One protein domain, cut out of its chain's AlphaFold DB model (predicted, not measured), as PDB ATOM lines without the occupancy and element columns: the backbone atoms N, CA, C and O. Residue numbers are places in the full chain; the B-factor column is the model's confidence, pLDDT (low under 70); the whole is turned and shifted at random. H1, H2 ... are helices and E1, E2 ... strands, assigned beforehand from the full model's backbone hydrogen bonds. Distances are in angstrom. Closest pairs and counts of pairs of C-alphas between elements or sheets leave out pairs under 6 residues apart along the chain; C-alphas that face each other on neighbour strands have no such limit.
ATOM      1  N   SER A   5     104.377 114.532 169.330       31.38
ATOM      2  CA  SER A   5     105.416 113.788 168.597       31.38
ATOM      3  C   SER A   5     106.217 114.642 167.597       31.38
ATOM      4  O   SER A   5     107.299 114.233 167.163       31.38
ATOM      5  N   ILE A   6     105.717 115.815 167.193       38.31
ATOM      6  CA  ILE A   6     106.330 116.608 166.110       38.31
ATOM      7  C   ILE A   6     107.428 117.536 166.658       38.31
ATOM      8  O   ILE A   6     108.483 117.687 166.047       38.31
ATOM      9  N   TYR A   7     107.241 118.110 167.848       37.31
ATOM     10  CA  TYR A   7     108.171 119.099 168.408       37.31
ATOM     11  C   TYR A   7     109.413 118.484 169.072       37.31
ATOM     12  O   TYR A   7     110.509 119.034 168.947       37.31
ATOM     13  N   SER A   8     109.271 117.320 169.717       36.78
ATOM     14  CA  SER A   8     110.408 116.558 170.254       36.78
ATOM     15  C   SER A   8     111.265 115.983 169.127       36.78
ATOM     16  O   SER A   8     112.489 116.111 169.161       36.78
ATOM     17  N   SER A   9     110.633 115.470 168.064       40.00
ATOM     18  CA  SER A   9     111.346 115.005 166.876       40.00
ATOM     19  C   SER A   9     112.008 116.151 166.116       40.00
ATOM     20  O   SER A   9     113.069 115.929 165.551       40.00
ATOM     21  N   LEU A  10     111.477 117.380 166.135       42.31
ATOM     22  CA  LEU A  10     112.141 118.537 165.532       42.31
ATOM     23  C   LEU A  10     113.433 118.899 166.259       42.31
ATOM     24  O   LEU A  10     114.444 119.021 165.585       42.31
ATOM     25  N   PHE A  11     113.448 119.031 167.589       43.72
ATOM     26  CA  PHE A  11     114.682 119.388 168.306       43.72
ATOM     27  C   PHE A  11     115.664 118.211 168.395       43.72
ATOM     28  O   PHE A  11     116.853 118.409 168.173       43.72
ATOM     29  N   ASP A  12     115.193 116.979 168.613       46.19
ATOM     30  CA  ASP A  12     116.070 115.804 168.663       46.19
ATOM     31  C   ASP A  12     116.580 115.411 167.255       46.19
ATOM     32  O   ASP A  12     117.742 115.017 167.132       46.19
ATOM     33  N   ASN A  13     115.806 115.595 166.168       47.56
ATOM     34  CA  ASN A  13     116.346 115.498 164.798       47.56
ATOM     35  C   ASN A  13     117.220 116.689 164.438       47.56
ATOM     36  O   ASN A  13     118.153 116.507 163.667       47.56
ATOM     37  N   PHE A  14     116.943 117.891 164.944       47.44
ATOM     38  CA  PHE A  14     117.791 119.059 164.731       47.44
ATOM     39  C   PHE A  14     119.146 118.822 165.397       47.44
ATOM     40  O   PHE A  14     120.143 118.786 164.692       47.44
ATOM     41  N   SER A  15     119.202 118.491 166.688       43.94
ATOM     42  CA  SER A  15     120.435 118.128 167.400       43.94
ATOM     43  C   SER A  15     121.149 116.907 166.799       43.94
ATOM     44  O   SER A  15     122.365 116.952 166.608       43.94
ATOM     45  N   LYS A  16     120.437 115.837 166.402       45.09
ATOM     46  CA  LYS A  16     121.060 114.686 165.710       45.09
ATOM     47  C   LYS A  16     121.553 115.024 164.296       45.09
ATOM     48  O   LYS A  16     122.602 114.519 163.901       45.09
ATOM     49  N   LYS A  17     120.857 115.886 163.540       44.09
ATOM     50  CA  LYS A  17     121.316 116.377 162.224       44.09
ATOM     51  C   LYS A  17     122.438 117.398 162.331       44.09
ATOM     52  O   LYS A  17     123.204 117.486 161.387       44.09
ATOM     53  N   LEU A  18     122.550 118.131 163.435       42.41
ATOM     54  CA  LEU A  18     123.587 119.139 163.670       42.41
ATOM     55  C   LEU A  18     124.953 118.538 164.004       42.41
ATOM     56  O   LEU A  18     125.967 119.167 163.720       42.41
ATOM     57  N   LYS A  19     124.999 117.310 164.545       41.59
ATOM     58  CA  LYS A  19     126.258 116.565 164.738       41.59
ATOM     59  C   LYS A  19     126.943 116.177 163.423       41.59
ATOM     60  O   LYS A  19     128.139 115.913 163.413       41.59
ATOM     61  N   LYS A  20     126.215 116.186 162.304       42.66
ATOM     62  CA  LYS A  20     126.795 116.231 160.960       42.66
ATOM     63  C   LYS A  20     126.709 117.681 160.497       42.66
ATOM     64  O   LYS A  20     125.623 118.243 160.498       42.66
ATOM     65  N   SER A  21     127.814 118.288 160.071       43.75
ATOM     66  CA  SER A  21     127.741 119.479 159.213       43.75
ATOM     67  C   SER A  21     126.815 119.133 158.043       43.75
ATOM     68  O   SER A  21     127.187 118.371 157.153       43.75
ATOM     69  N   SER A  22     125.552 119.549 158.121       47.59
ATOM     70  CA  SER A  22     124.521 119.131 157.183       47.59
ATOM     71  C   SER A  22     124.185 120.324 156.314       47.59
ATOM     72  O   SER A  22     123.471 121.251 156.694       47.59
ATOM     73  N   PHE A  23     124.776 120.299 155.128       48.47
ATOM     74  CA  PHE A  23     124.346 121.107 154.008       48.47
ATOM     75  C   PHE A  23     122.970 120.601 153.584       48.47
ATOM     76  O   PHE A  23     122.816 119.424 153.253       48.47
ATOM     77  N   VAL A  24     121.955 121.458 153.626       53.12
ATOM     78  CA  VAL A  24     120.624 121.093 153.139       53.12
ATOM     79  C   VAL A  24     120.245 122.076 152.045       53.12
ATOM     80  O   VAL A  24     120.084 123.268 152.290       53.12
ATOM     81  N   ASN A  25     120.093 121.573 150.824       46.91
ATOM     82  CA  ASN A  25     119.542 122.353 149.726       46.91
ATOM     83  C   ASN A  25     118.010 122.340 149.864       46.91
ATOM     84  O   ASN A  25     117.385 121.284 149.753       46.91
ATOM     85  N   ARG A  26     117.403 123.481 150.209       51.09
ATOM     86  CA  ARG A  26     115.942 123.634 150.278       51.09
ATOM     87  C   ARG A  26     115.520 124.765 149.353       51.09
ATOM     88  O   ARG A  26     115.845 125.915 149.626       51.09
ATOM     89  N   ASN A  27     114.734 124.436 148.330       49.66
ATOM     90  CA  ASN A  27     114.070 125.412 147.468       49.66
ATOM     91  C   ASN A  27     112.892 126.043 148.228       49.66
ATOM     92  O   ASN A  27     111.764 125.568 148.131       49.66
ATOM     93  N   ILE A  28     113.160 127.086 149.014       57.84
ATOM     94  CA  ILE A  28     112.117 127.919 149.627       57.84
ATOM     95  C   ILE A  28     112.005 129.189 148.785       57.84
ATOM     96  O   ILE A  28     112.966 129.958 148.707       57.84
ATOM     97  N   ASN A  29     110.852 129.378 148.143       57.44
ATOM     98  CA  ASN A  29     110.503 130.616 147.458       57.44
ATOM     99  C   ASN A  29     109.590 131.427 148.381       57.44
ATOM    100  O   ASN A  29     108.516 130.956 148.748       57.44
ATOM    101  N   LEU A  30     110.044 132.607 148.802       56.94
ATOM    102  CA  LEU A  30     109.291 133.470 149.716       56.94
ATOM    103  C   LEU A  30     108.315 134.409 148.984       56.94
ATOM    104  O   LEU A  30     107.710 135.258 149.627       56.94
ATOM    105  N   GLY A  31     108.161 134.278 147.659       55.16
ATOM    106  CA  GLY A  31     107.243 135.110 146.870       55.16
ATOM    107  C   GLY A  31     107.688 136.571 146.731       55.16
ATOM    108  O   GLY A  31     106.885 137.420 146.370       55.16
ATOM    109  N   VAL A  32     108.958 136.867 147.026       65.62
ATOM    110  CA  VAL A  32     109.540 138.224 147.049       65.62
ATOM    111  C   VAL A  32     110.801 138.330 146.180       65.62
ATOM    112  O   VAL A  32     111.743 139.029 146.538       65.62
ATOM    113  N   GLY A  33     110.883 137.552 145.097       80.19
ATOM    114  CA  GLY A  33     112.037 137.529 144.182       80.19
ATOM    115  C   GLY A  33     113.281 136.809 144.722       80.19
ATOM    116  O   GLY A  33     114.187 136.495 143.964       80.19
ATOM    117  N   TRP A  34     113.340 136.455 146.010       83.12
ATOM    118  CA  TRP A  34     114.482 135.739 146.596       83.12
ATOM    119  C   TRP A  34     114.201 134.250 146.807       83.12
ATOM    120  O   TRP A  34     113.220 133.854 147.442       83.12
ATOM    121  N   LYS A  35     115.139 133.417 146.351       84.31
ATOM    122  CA  LYS A  35     115.133 131.963 146.518       84.31
ATOM    123  C   LYS A  35     116.269 131.520 147.434       84.31
ATOM    124  O   LYS A  35     117.429 131.879 147.226       84.31
ATOM    125  N   LEU A  36     115.953 130.700 148.437       82.38
ATOM    126  CA  LEU A  36     116.977 130.040 149.246       82.38
ATOM    127  C   LEU A  36     117.666 128.969 148.394       82.38
ATOM    128  O   LEU A  36     117.012 128.069 147.874       82.38
ATOM    129  N   VAL A  37     118.985 129.064 148.259       86.56
ATOM    130  CA  VAL A  37     119.798 128.107 147.491       86.56
ATOM    131  C   VAL A  37     120.444 127.088 148.416       86.56
ATOM    132  O   VAL A  37     120.681 125.944 148.047       86.56
ATOM    133  N   ASN A  38     120.791 127.512 149.627       82.25
ATOM    134  CA  ASN A  38     121.555 126.684 150.542       82.25
ATOM    135  C   ASN A  38     121.406 127.197 151.971       82.25
ATOM    136  O   ASN A  38     121.440 128.404 152.219       82.25
ATOM    137  N   ILE A  39     121.272 126.263 152.905       84.00
ATOM    138  CA  ILE A  39     121.378 126.507 154.333       84.00
ATOM    139  C   ILE A  39     122.394 125.536 154.945       84.00
ATOM    140  O   ILE A  39     122.363 124.328 154.698       84.00
ATOM    141  N   SER A  40     123.281 126.076 155.774       81.25
ATOM    142  CA  SER A  40     124.223 125.318 156.581       81.25
ATOM    143  C   SER A  40     124.046 125.646 158.054       81.25
ATOM    144  O   SER A  40     123.680 126.762 158.443       81.25
ATOM    145  N   TYR A  41     124.319 124.642 158.878       80.62
ATOM    146  CA  TYR A  41     124.186 124.731 160.318       80.62
ATOM    147  C   TYR A  41     125.483 124.287 160.981       80.62
ATOM    148  O   TYR A  41     126.088 123.293 160.580       80.62
ATOM    149  N   SER A  42     125.900 125.010 162.012       79.50
ATOM    150  CA  SER A  42     127.079 124.665 162.802       79.50
ATOM    151  C   SER A  42     126.727 124.780 164.284       79.50
ATOM    152  O   SER A  42     126.470 125.899 164.746       79.50
ATOM    153  N   PRO A  43     126.651 123.665 165.034       77.62
ATOM    154  CA  PRO A  43     126.478 123.733 166.480       77.62
ATOM    155  C   PRO A  43     127.678 124.458 167.099       77.62
ATOM    156  O   PRO A  43     128.804 124.317 166.626       77.62
ATOM    157  N   ILE A  44     127.428 125.274 168.121       79.00
ATOM    158  CA  ILE A  44     128.475 126.057 168.795       79.00
ATOM    159  C   ILE A  44     128.625 125.602 170.234       79.00
ATOM    160  O   ILE A  44     129.732 125.346 170.685       79.00
ATOM    161  N   VAL A  45     127.505 125.516 170.952       78.00
ATOM    162  CA  VAL A  45     127.481 125.074 172.345       78.00
ATOM    163  C   VAL A  45     126.225 124.253 172.582       78.00
ATOM    164  O   VAL A  45     125.133 124.639 172.155       78.00
ATOM    165  N   GLU A  46     126.391 123.162 173.315       79.06
ATOM    166  CA  GLU A  46     125.324 122.400 173.956       79.06
ATOM    167  C   GLU A  46     125.558 122.479 175.469       79.06
ATOM    168  O   GLU A  46     126.687 122.345 175.938       79.06
ATOM    169  N   SER A  47     124.518 122.795 176.236       83.81
ATOM    170  CA  SER A  47     124.600 122.994 177.686       83.81
ATOM    171  C   SER A  47     123.232 122.750 178.330       83.81
ATOM    172  O   SER A  47     122.291 122.282 177.687       83.81
ATOM    173  N   THR A  48     123.102 123.090 179.603       84.44
ATOM    174  CA  THR A  48     121.836 123.145 180.323       84.44
ATOM    175  C   THR A  48     121.596 124.554 180.850       84.44
ATOM    176  O   THR A  48     122.520 125.339 181.056       84.44
ATOM    177  N   LYS A  49     120.324 124.913 181.026       83.00
ATOM    178  CA  LYS A  49     119.919 126.204 181.577       83.00
ATOM    179  C   LYS A  49     118.881 126.005 182.682       83.00
ATOM    180  O   LYS A  49     117.886 125.315 182.436       83.00
ATOM    181  N   PRO A  50     119.054 126.620 183.864       88.31
ATOM    182  CA  PRO A  50     118.089 126.495 184.945       88.31
ATOM    183  C   PRO A  50     116.769 127.195 184.592       88.31
ATOM    184  O   PRO A  50     116.759 128.313 184.074       88.31
ATOM    185  N   PHE A  51     115.644 126.547 184.896       86.38
ATOM    186  CA  PHE A  51     114.294 127.084 184.743       86.38
ATOM    187  C   PHE A  51     113.346 126.466 185.775       86.38
ATOM    188  O   PHE A  51     113.104 125.260 185.750       86.38
ATOM    189  N   LYS A  52     112.777 127.296 186.662       87.50
ATOM    190  CA  LYS A  52     111.827 126.875 187.713       87.50
ATOM    191  C   LYS A  52     112.288 125.613 188.472       87.50
ATOM    192  O   LYS A  52     111.546 124.643 188.569       87.50
ATOM    193  N   GLY A  53     113.541 125.601 188.933       87.06
ATOM    194  CA  GLY A  53     114.121 124.478 189.683       87.06
ATOM    195  C   GLY A  53     114.544 123.260 188.850       87.06
ATOM    196  O   GLY A  53     115.096 122.318 189.405       87.06
ATOM    197  N   ARG A  54     114.343 123.267 187.525       85.31
ATOM    198  CA  ARG A  54     114.769 122.194 186.607       85.31
ATOM    199  C   ARG A  54     115.931 122.650 185.725       85.31
ATOM    200  O   ARG A  54     116.083 123.839 185.461       85.31
ATOM    201  N   GLN A  55     116.721 121.700 185.228       87.75
ATOM    202  CA  GLN A  55     117.754 121.943 184.217       87.75
ATOM    203  C   GLN A  55     117.197 121.609 182.832       87.75
ATOM    204  O   GLN A  55     116.872 120.458 182.550       87.75
ATOM    205  N   LEU A  56     117.065 122.616 181.967       85.75
ATOM    206  CA  LEU A  56     116.574 122.428 180.604       85.75
ATOM    207  C   LEU A  56     117.740 122.281 179.627       85.75
ATOM    208  O   LEU A  56     118.678 123.075 179.713       85.75
ATOM    209  N   PRO A  57     117.680 121.354 178.656       84.19
ATOM    210  CA  PRO A  57     118.638 121.315 177.559       84.19
ATOM    211  C   PRO A  57     118.657 122.654 176.822       84.19
ATOM    212  O   PRO A  57     117.610 123.164 176.415       84.19
ATOM    213  N   TRP A  58     119.847 123.218 176.652       86.69
ATOM    214  CA  TRP A  58     120.082 124.470 175.951       86.69
ATOM    215  C   TRP A  58     121.088 124.262 174.822       86.69
ATOM    216  O   TRP A  58     122.063 123.527 174.963       86.69
ATOM    217  N   GLY A  59     120.876 124.949 173.705       84.06
ATOM    218  CA  GLY A  59     121.809 124.933 172.587       84.06
ATOM    219  C   GLY A  59     121.961 126.298 171.940       84.06
ATOM    220  O   GLY A  59     121.039 127.119 171.960       84.06
ATOM    221  N   LYS A  60     123.124 126.519 171.323       85.75
ATOM    222  CA  LYS A  60     123.395 127.631 170.408       85.75
ATOM    223  C   LYS A  60     123.983 127.105 169.109       85.75
ATOM    224  O   LYS A  60     124.953 126.351 169.114       85.75
ATOM    225  N   ILE A  61     123.410 127.544 167.997       85.19
ATOM    226  CA  ILE A  61     123.751 127.097 166.648       85.19
ATOM    227  C   ILE A  61     123.907 128.317 165.749       85.19
ATOM    228  O   ILE A  61     123.129 129.270 165.826       85.19
ATOM    229  N   LYS A  62     124.915 128.279 164.881       87.25
ATOM    230  CA  LYS A  62     125.075 129.217 163.772       87.25
ATOM    231  C   LYS A  62     124.321 128.680 162.567       87.25
ATOM    232  O   LYS A  62     124.522 127.533 162.177       87.25
ATOM    233  N   ILE A  63     123.514 129.525 161.951       87.00
ATOM    234  CA  ILE A  63     122.865 129.266 160.673       87.00
ATOM    235  C   ILE A  63     123.447 130.228 159.656       87.00
ATOM    236  O   ILE A  63     123.447 131.441 159.873       87.00
ATOM    237  N   THR A  64     123.924 129.682 158.544       89.75
ATOM    238  CA  THR A  64     124.337 130.467 157.382       89.75
ATOM    239  C   THR A  64     123.466 130.068 156.205       89.75
ATOM    240  O   THR A  64     123.246 128.889 155.957       89.75
ATOM    241  N   THR A  65     122.950 131.050 155.483       86.06
ATOM    242  CA  THR A  65     122.076 130.831 154.330       86.06
ATOM    243  C   THR A  65     122.595 131.606 153.137       86.06
ATOM    244  O   THR A  65     123.000 132.760 153.286       86.06
ATOM    245  N   LYS A  66     122.529 130.989 151.961       88.94
ATOM    246  CA  LYS A  66     122.809 131.610 150.669       88.94
ATOM    247  C   LYS A  66     121.511 131.721 149.881       88.94
ATOM    248  O   LYS A  66     120.809 130.727 149.690       88.94
ATOM    249  N   TRP A  67     121.227 132.927 149.420       89.75
ATOM    250  CA  TRP A  67     120.044 133.298 148.659       89.75
ATOM    251  C   TRP A  67     120.446 133.759 147.262       89.75
ATOM    252  O   TRP A  67     121.563 134.246 147.085       89.75
ATOM    253  N   ILE A  68     119.539 133.610 146.303       91.12
ATOM    254  CA  ILE A  68     119.643 134.175 144.958       91.12
ATOM    255  C   ILE A  68     118.413 135.042 144.681       91.12
ATOM    256  O   ILE A  68     117.294 134.606 144.962       91.12
ATOM    257  N   ASN A  69     118.619 136.250 144.165       90.44
ATOM    258  CA  ASN A  69     117.571 137.057 143.559       90.44
ATOM    259  C   ASN A  69     117.259 136.451 142.185       90.44
ATOM    260  O   ASN A  69     118.144 136.331 141.341       90.44
ATOM    261  N   GLN A  70     116.026 136.007 141.984       85.44
ATOM    262  CA  GLN A  70     115.589 135.356 140.755       85.44
ATOM    263  C   GLN A  70     115.483 136.336 139.584       85.44
ATOM    264  O   GLN A  70     115.618 135.895 138.448       85.44
ATOM    265  N   ASP A  71     115.297 137.627 139.864       87.06
ATOM    266  CA  ASP A  71     115.117 138.660 138.844       87.06
ATOM    267  C   ASP A  71     116.468 139.219 138.368       87.06
ATOM    268  O   ASP A  71     116.684 139.427 137.177       87.06
ATOM    269  N   GLU A  72     117.411 139.410 139.296       88.50
ATOM    270  CA  GLU A  72     118.709 140.057 139.026       88.50
ATOM    271  C   GLU A  72     119.890 139.072 138.968       88.50
ATOM    272  O   GLU A  72     120.998 139.438 138.581       88.50
ATOM    273  N   GLY A  73     119.699 137.821 139.402       87.69
ATOM    274  CA  GLY A  73     120.772 136.829 139.528       87.69
ATOM    275  C   GLY A  73     121.759 137.091 140.678       87.69
ATOM    276  O   GLY A  73     122.740 136.358 140.824       87.69
ATOM    277  N   GLU A  74     121.516 138.110 141.509       90.75
ATOM    278  CA  GLU A  74     122.380 138.480 142.635       90.75
ATOM    279  C   GLU A  74     122.372 137.402 143.731       90.75
ATOM    280  O   GLU A  74     121.322 136.891 144.120       90.75
ATOM    281  N   TYR A  75     123.540 137.090 144.300       90.25
ATOM    282  CA  TYR A  75     123.642 136.200 145.455       90.25
ATOM    283  C   TYR A  75     123.863 136.961 146.756       90.25
ATOM    284  O   TYR A  75     124.766 137.786 146.866       90.25
ATOM    285  N   LYS A  76     123.135 136.564 147.804       90.62
ATOM    286  CA  LYS A  76     123.270 137.140 149.145       90.62
ATOM    287  C   LYS A  76     123.473 136.076 150.208       90.62
ATOM    288  O   LYS A  76     122.697 135.131 150.330       90.62
ATOM    289  N   ASN A  77     124.493 136.272 151.039       90.50
ATOM    290  CA  ASN A  77     124.743 135.429 152.202       90.50
ATOM    291  C   ASN A  77     124.232 136.116 153.471       90.50
ATOM    292  O   ASN A  77     124.566 137.269 153.750       90.50
ATOM    293  N   THR A  78     123.459 135.396 154.278       89.25
ATOM    294  CA  THR A  78     123.017 135.854 155.599       89.25
ATOM    295  C   THR A  78     123.425 134.863 156.675       89.25
ATOM    296  O   THR A  78     123.631 133.678 156.418       89.25
ATOM    297  N   CYS A  79     123.583 135.364 157.896       89.94
ATOM    298  CA  CYS A  79     124.051 134.575 159.024       89.94
ATOM    299  C   CYS A  79     123.329 135.006 160.300       89.94
ATOM    300  O   CYS A  79     123.241 136.207 160.592       89.94
ATOM    301  N   ALA A  80     122.857 134.028 161.068       87.75
ATOM    302  CA  ALA A  80     122.240 134.238 162.368       87.75
ATOM    303  C   ALA A  80     122.652 133.154 163.369       87.75
ATOM    304  O   ALA A  80     122.872 132.001 163.014       87.75
ATOM    305  N   PHE A  81     122.715 133.527 164.638       86.69
ATOM    306  CA  PHE A  81     122.764 132.609 165.759       86.69
ATOM    307  C   PHE A  81     121.353 132.380 166.279       86.69
ATOM    308  O   PHE A  81     120.631 133.337 166.570       86.69
ATOM    309  N   ILE A  82     120.990 131.113 166.436       88.19
ATOM    310  CA  ILE A  82     119.813 130.700 167.190       88.19
ATOM    311  C   ILE A  82     120.307 130.113 168.497       88.19
ATOM    312  O   ILE A  82     121.179 129.246 168.505       88.19
ATOM    313  N   SER A  83     119.747 130.583 169.601       88.62
ATOM    314  CA  SER A  83     119.958 129.970 170.907       88.62
ATOM    315  C   SER A  83     118.629 129.723 171.584       88.62
ATOM    316  O   SER A  83     117.715 130.540 171.469       88.62
ATOM    317  N   GLY A  84     118.518 128.619 172.310       88.06
ATOM    318  CA  GLY A  84     117.290 128.337 173.023       88.06
ATOM    319  C   GLY A  84     117.357 127.130 173.934       88.06
ATOM    320  O   GLY A  84     118.277 126.323 173.850       88.06
ATOM    321  N   ALA A  85     116.370 127.053 174.820       87.88
ATOM    322  CA  ALA A  85     116.147 125.930 175.716       87.88
ATOM    323  C   ALA A  85     114.693 125.468 175.613       87.88
ATOM    324  O   ALA A  85     113.768 126.295 175.617       87.88
ATOM    325  N   VAL A  86     114.516 124.150 175.537       82.62
ATOM    326  CA  VAL A  86     113.215 123.492 175.376       82.62
ATOM    327  C   VAL A  86     112.852 122.764 176.662       82.62
ATOM    328  O   VAL A  86     113.643 122.009 177.220       82.62
ATOM    329  N   ASP A  87     111.625 122.977 177.114       84.88
ATOM    330  CA  ASP A  87     110.999 122.224 178.189       84.88
ATOM    331  C   ASP A  87     110.263 121.031 177.579       84.88
ATOM    332  O   ASP A  87     109.174 121.194 177.023       84.88
ATOM    333  N   LYS A  88     110.903 119.852 177.612       77.44
ATOM    334  CA  LYS A  88     110.405 118.632 176.951       77.44
ATOM    335  C   LYS A  88     109.050 118.184 177.499       77.44
ATOM    336  O   LYS A  88     108.205 117.766 176.720       77.44
ATOM    337  N   GLU A  89     108.831 118.335 178.803       79.50
ATOM    338  CA  GLU A  89     107.578 117.963 179.475       79.50
ATOM    339  C   GLU A  89     106.371 118.709 178.889       79.50
ATOM    340  O   GLU A  89     105.329 118.120 178.627       79.50
ATOM    341  N   PHE A  90     106.545 119.999 178.597       80.06
ATOM    342  CA  PHE A  90     105.479 120.853 178.069       80.06
ATOM    343  C   PHE A  90     105.603 121.112 176.565       80.06
ATOM    344  O   PHE A  90     104.838 121.913 176.033       80.06
ATOM    345  N   SER A  91     106.583 120.497 175.892       76.94
ATOM    346  CA  SER A  91     106.909 120.714 174.474       76.94
ATOM    347  C   SER A  91     106.997 122.199 174.082       76.94
ATOM    348  O   SER A  91     106.536 122.609 173.017       76.94
ATOM    349  N   ARG A  92     107.573 123.041 174.953       80.62
ATOM    350  CA  ARG A  92     107.612 124.506 174.780       80.62
ATOM    351  C   ARG A  92     109.025 125.057 174.866       80.62
ATOM    352  O   ARG A  92     109.806 124.688 175.741       80.62
ATOM    353  N   TRP A  93     109.325 126.029 174.011       81.50
ATOM    354  CA  TRP A  93     110.512 126.865 174.167       81.50
ATOM    355  C   TRP A  93     110.344 127.766 175.388       81.50
ATOM    356  O   TRP A  93     109.358 128.492 175.505       81.50
ATOM    357  N   ARG A  94     111.309 127.722 176.307       86.75
ATOM    358  CA  ARG A  94     111.372 128.651 177.451       86.75
ATOM    359  C   ARG A  94     112.328 129.797 177.193       86.75
ATOM    360  O   ARG A  94     112.140 130.895 177.701       86.75
ATOM    361  N   TYR A  95     113.328 129.536 176.363       83.38
ATOM    362  CA  TYR A  95     114.258 130.532 175.873       83.38
ATOM    363  C   TYR A  95     114.401 130.323 174.376       83.38
ATOM    364  O   TYR A  95     114.681 129.207 173.948       83.38
ATOM    365  N   LEU A  96     114.223 131.382 173.595       88.12
ATOM    366  CA  LEU A  96     114.491 131.373 172.166       88.12
ATOM    367  C   LEU A  96     114.950 132.772 171.760       88.12
ATOM    368  O   LEU A  96     114.259 133.756 172.011       88.12
ATOM    369  N   LYS A  97     116.142 132.867 171.178       87.56
ATOM    370  CA  LYS A  97     116.733 134.131 170.744       87.56
ATOM    371  C   LYS A  97     117.398 133.953 169.390       87.56
ATOM    372  O   LYS A  97     118.187 133.026 169.202       87.56
ATOM    373  N   PHE A  98     117.117 134.899 168.502       86.06
ATOM    374  CA  PHE A  98     117.707 135.018 167.175       86.06
ATOM    375  C   PHE A  98     118.571 136.275 167.137       86.06
ATOM    376  O   PHE A  98     118.105 137.364 167.477       86.06
ATOM    377  N   VAL A  99     119.835 136.143 166.745       89.06
ATOM    378  CA  VAL A  99     120.767 137.275 166.648       89.06
ATOM    379  C   VAL A  99     121.495 137.201 165.320       89.06
ATOM    380  O   VAL A  99     122.029 136.153 164.979       89.06
ATOM    381  N   SER A 100     121.555 138.292 164.557       88.12
ATOM    382  CA  SER A 100     122.368 138.298 163.336       88.12
ATOM    383  C   SER A 100     123.856 138.194 163.682       88.12
ATOM    384  O   SER A 100     124.319 138.781 164.662       88.12
ATOM    385  N   CYS A 101     124.637 137.491 162.860       86.56
ATOM    386  CA  CYS A 101     126.066 137.308 163.141       86.56
ATOM    387  C   CYS A 101     126.835 138.637 163.190       86.56
ATOM    388  O   CYS A 101     127.778 138.766 163.965       86.56
ATOM    389  N   LYS A 102     126.387 139.648 162.428       81.38
ATOM    390  CA  LYS A 102     126.947 141.007 162.474       81.38
ATOM    391  C   LYS A 102     126.787 141.645 163.860       81.38
ATOM    392  O   LYS A 102     127.751 142.182 164.385       81.38
ATOM    393  N   LYS A 103     125.601 141.541 164.475       74.81
ATOM    394  CA  LYS A 103     125.331 142.104 165.811       74.81
ATOM    395  C   LYS A 103     126.082 141.363 166.920       74.81
ATOM    396  O   LYS A 103     126.527 141.985 167.877       74.81
ATOM    397  N   GLU A 104     126.242 140.048 166.788       67.94
ATOM    398  CA  GLU A 104     126.980 139.251 167.775       67.94
ATOM    399  C   GLU A 104     128.481 139.587 167.786       67.94
ATOM    400  O   GLU A 104     129.071 139.707 168.857       67.94
ATOM    401  N   ALA A 105     129.087 139.808 166.612       63.59
ATOM    402  CA  ALA A 105     130.487 140.228 166.507       63.59
ATOM    403  C   ALA A 105     130.737 141.566 167.224       63.59
ATOM    404  O   ALA A 105     131.714 141.702 167.960       63.59
ATOM    405  N   THR A 106     129.814 142.521 167.091       63.44
ATOM    406  CA  THR A 106     129.885 143.808 167.797       63.44
ATOM    407  C   THR A 106     129.773 143.645 169.316       63.44
ATOM    408  O   THR A 106     130.465 144.332 170.063       63.44
ATOM    409  N   ASN A 107     128.934 142.722 169.799       59.38
ATOM    410  CA  ASN A 107     128.809 142.455 171.235       59.38
ATOM    411  C   ASN A 107     130.076 141.812 171.814       59.38
ATOM    412  O   ASN A 107     130.510 142.198 172.895       59.38
ATOM    413  N   LEU A 108     130.702 140.882 171.088       57.75
ATOM    414  CA  LEU A 108     131.965 140.264 171.505       57.75
ATOM    415  C   LEU A 108     133.115 141.281 171.544       57.75
ATOM    416  O   LEU A 108     133.899 141.278 172.490       57.75
ATOM    417  N   GLN A 109     133.181 142.198 170.575       58.47
ATOM    418  CA  GLN A 109     134.159 143.292 170.580       58.47
ATOM    419  C   GLN A 109     133.977 144.230 171.782       58.47
ATOM    420  O   GLN A 109     134.959 144.600 172.422       58.47
ATOM    421  N   LYS A 110     132.728 144.566 172.141       55.41
ATOM    422  CA  LYS A 110     132.432 145.379 173.333       55.41
ATOM    423  C   LYS A 110     132.876 144.698 174.627       55.41
ATOM    424  O   LYS A 110     133.465 145.350 175.478       55.41
ATOM    425  N   VAL A 111     132.643 143.392 174.763       53.41
ATOM    426  CA  VAL A 111     133.075 142.634 175.950       53.41
ATOM    427  C   VAL A 111     134.603 142.580 176.046       53.41
ATOM    428  O   VAL A 111     135.147 142.798 177.122       53.41
ATOM    429  N   HIS A 112     135.312 142.382 174.931       49.91
ATOM    430  CA  HIS A 112     136.779 142.414 174.929       49.91
ATOM    431  C   HIS A 112     137.367 143.783 175.296       49.91
ATOM    432  O   HIS A 112     138.438 143.826 175.894       49.91
ATOM    433  N   HIS A 113     136.691 144.883 174.958       48.47
ATOM    434  CA  HIS A 113     137.113 146.221 175.377       48.47
ATOM    435  C   HIS A 113     136.879 146.454 176.878       48.47
ATOM    436  O   HIS A 113     137.674 147.127 177.524       48.47
ATOM    437  N   LEU A 114     135.810 145.893 177.451       49.97
ATOM    438  CA  LEU A 114     135.496 146.037 178.877       49.97
ATOM    439  C   LEU A 114     136.391 145.189 179.792       49.97
ATOM    440  O   LEU A 114     136.521 145.515 180.960       49.97
ATOM    441  N   LEU A 115     137.003 144.121 179.273       51.16
ATOM    442  CA  LEU A 115     137.911 143.241 180.025       51.16
ATOM    443  C   LEU A 115     139.392 143.649 179.924       51.16
ATOM    444  O   LEU A 115     140.253 142.945 180.445       51.16
ATOM    445  N   LYS A 116     139.702 144.731 179.201       51.75
ATOM    446  CA  LYS A 116     141.065 145.265 179.029       51.75
ATOM    447  C   LYS A 116     141.307 146.593 179.763       51.75
ATOM    448  O   LYS A 116     142.392 147.146 179.618       51.75
TER     449      LYS A 116
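Overview. This is residues 5 to 116 of the 117 residues of the protein "Colanic acid biosynthesis glycosyltransferase WcaL" of Acetobacteraceae bacterium (UniProt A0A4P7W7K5). A long, twisted sheet of four strands, E1 to E4, makes a wall with H1 across one face, while residues 105 to 116, most of H2 among them, stick out as an arm. The 112 printed residues run H1, E1, E2, E3, E4, H2; the sheet has that strand order, all antiparallel, and the class is mixed, helices and strands. The whole is loose, with a radius of gyration of the C-alphas of 16.8 A, and flat, spanning 53 by 48 by 25 A.

Arrangement. H1, residues 5 to 18, and the sheet make two layers, a helix on one face of a sheet, at a height of 8.3 A. H1 lies only just over E2, residues 54 to 69, with 3 C-alphas, and runs across the strands, at 71 degrees to E2 on the local plane. The closest C-alphas of H1 and E1, residues 34 to 51, are those of Leu 18 and Pro 43, 6.1 A apart. E1, E2, E3, residues 75 to 87, and E4, residues 92 to 100, form a meander, each strand the antiparallel neighbour of the one before, in three hairpins. Within hydrogen-bond range are N 40 and O 64, 2.8 A, N 63 and O 80, 2.8 A, and N 83 and O 97, 2.9 A. H2, residues 101 to 114, only grazes the sheet with residues 101 to 104; its closest C-alpha pair with E3 is Cys 101 and Ala 80, 5.0 A. H1 and H2 are apart. In H2 every O i to N i+4 pair is within hydrogen-bond range, in H1 9 of 10.

Along the chain. H1 begins at C-alpha 5 (105.416, 113.788, 168.597) and is 19.6 A long. E1, 39.1 A, bends by 81 degrees at residue 37; E2 is 45.6 A, E3 37.8 A. E4, 23.2 A, bends by 57 degrees at residue 95. H2, 20.3 A, ends at C-alpha 114 (135.496, 146.037, 178.877).

Size, cuts and confidence. The C-alphas farthest apart, of Gly 53 and Glu 72, are 53.2 A apart. The printed part has no cut; the link H1 to E1 is long, 15 residues. Residues 5 to 32 and 104 to 116 have pLDDT under 70.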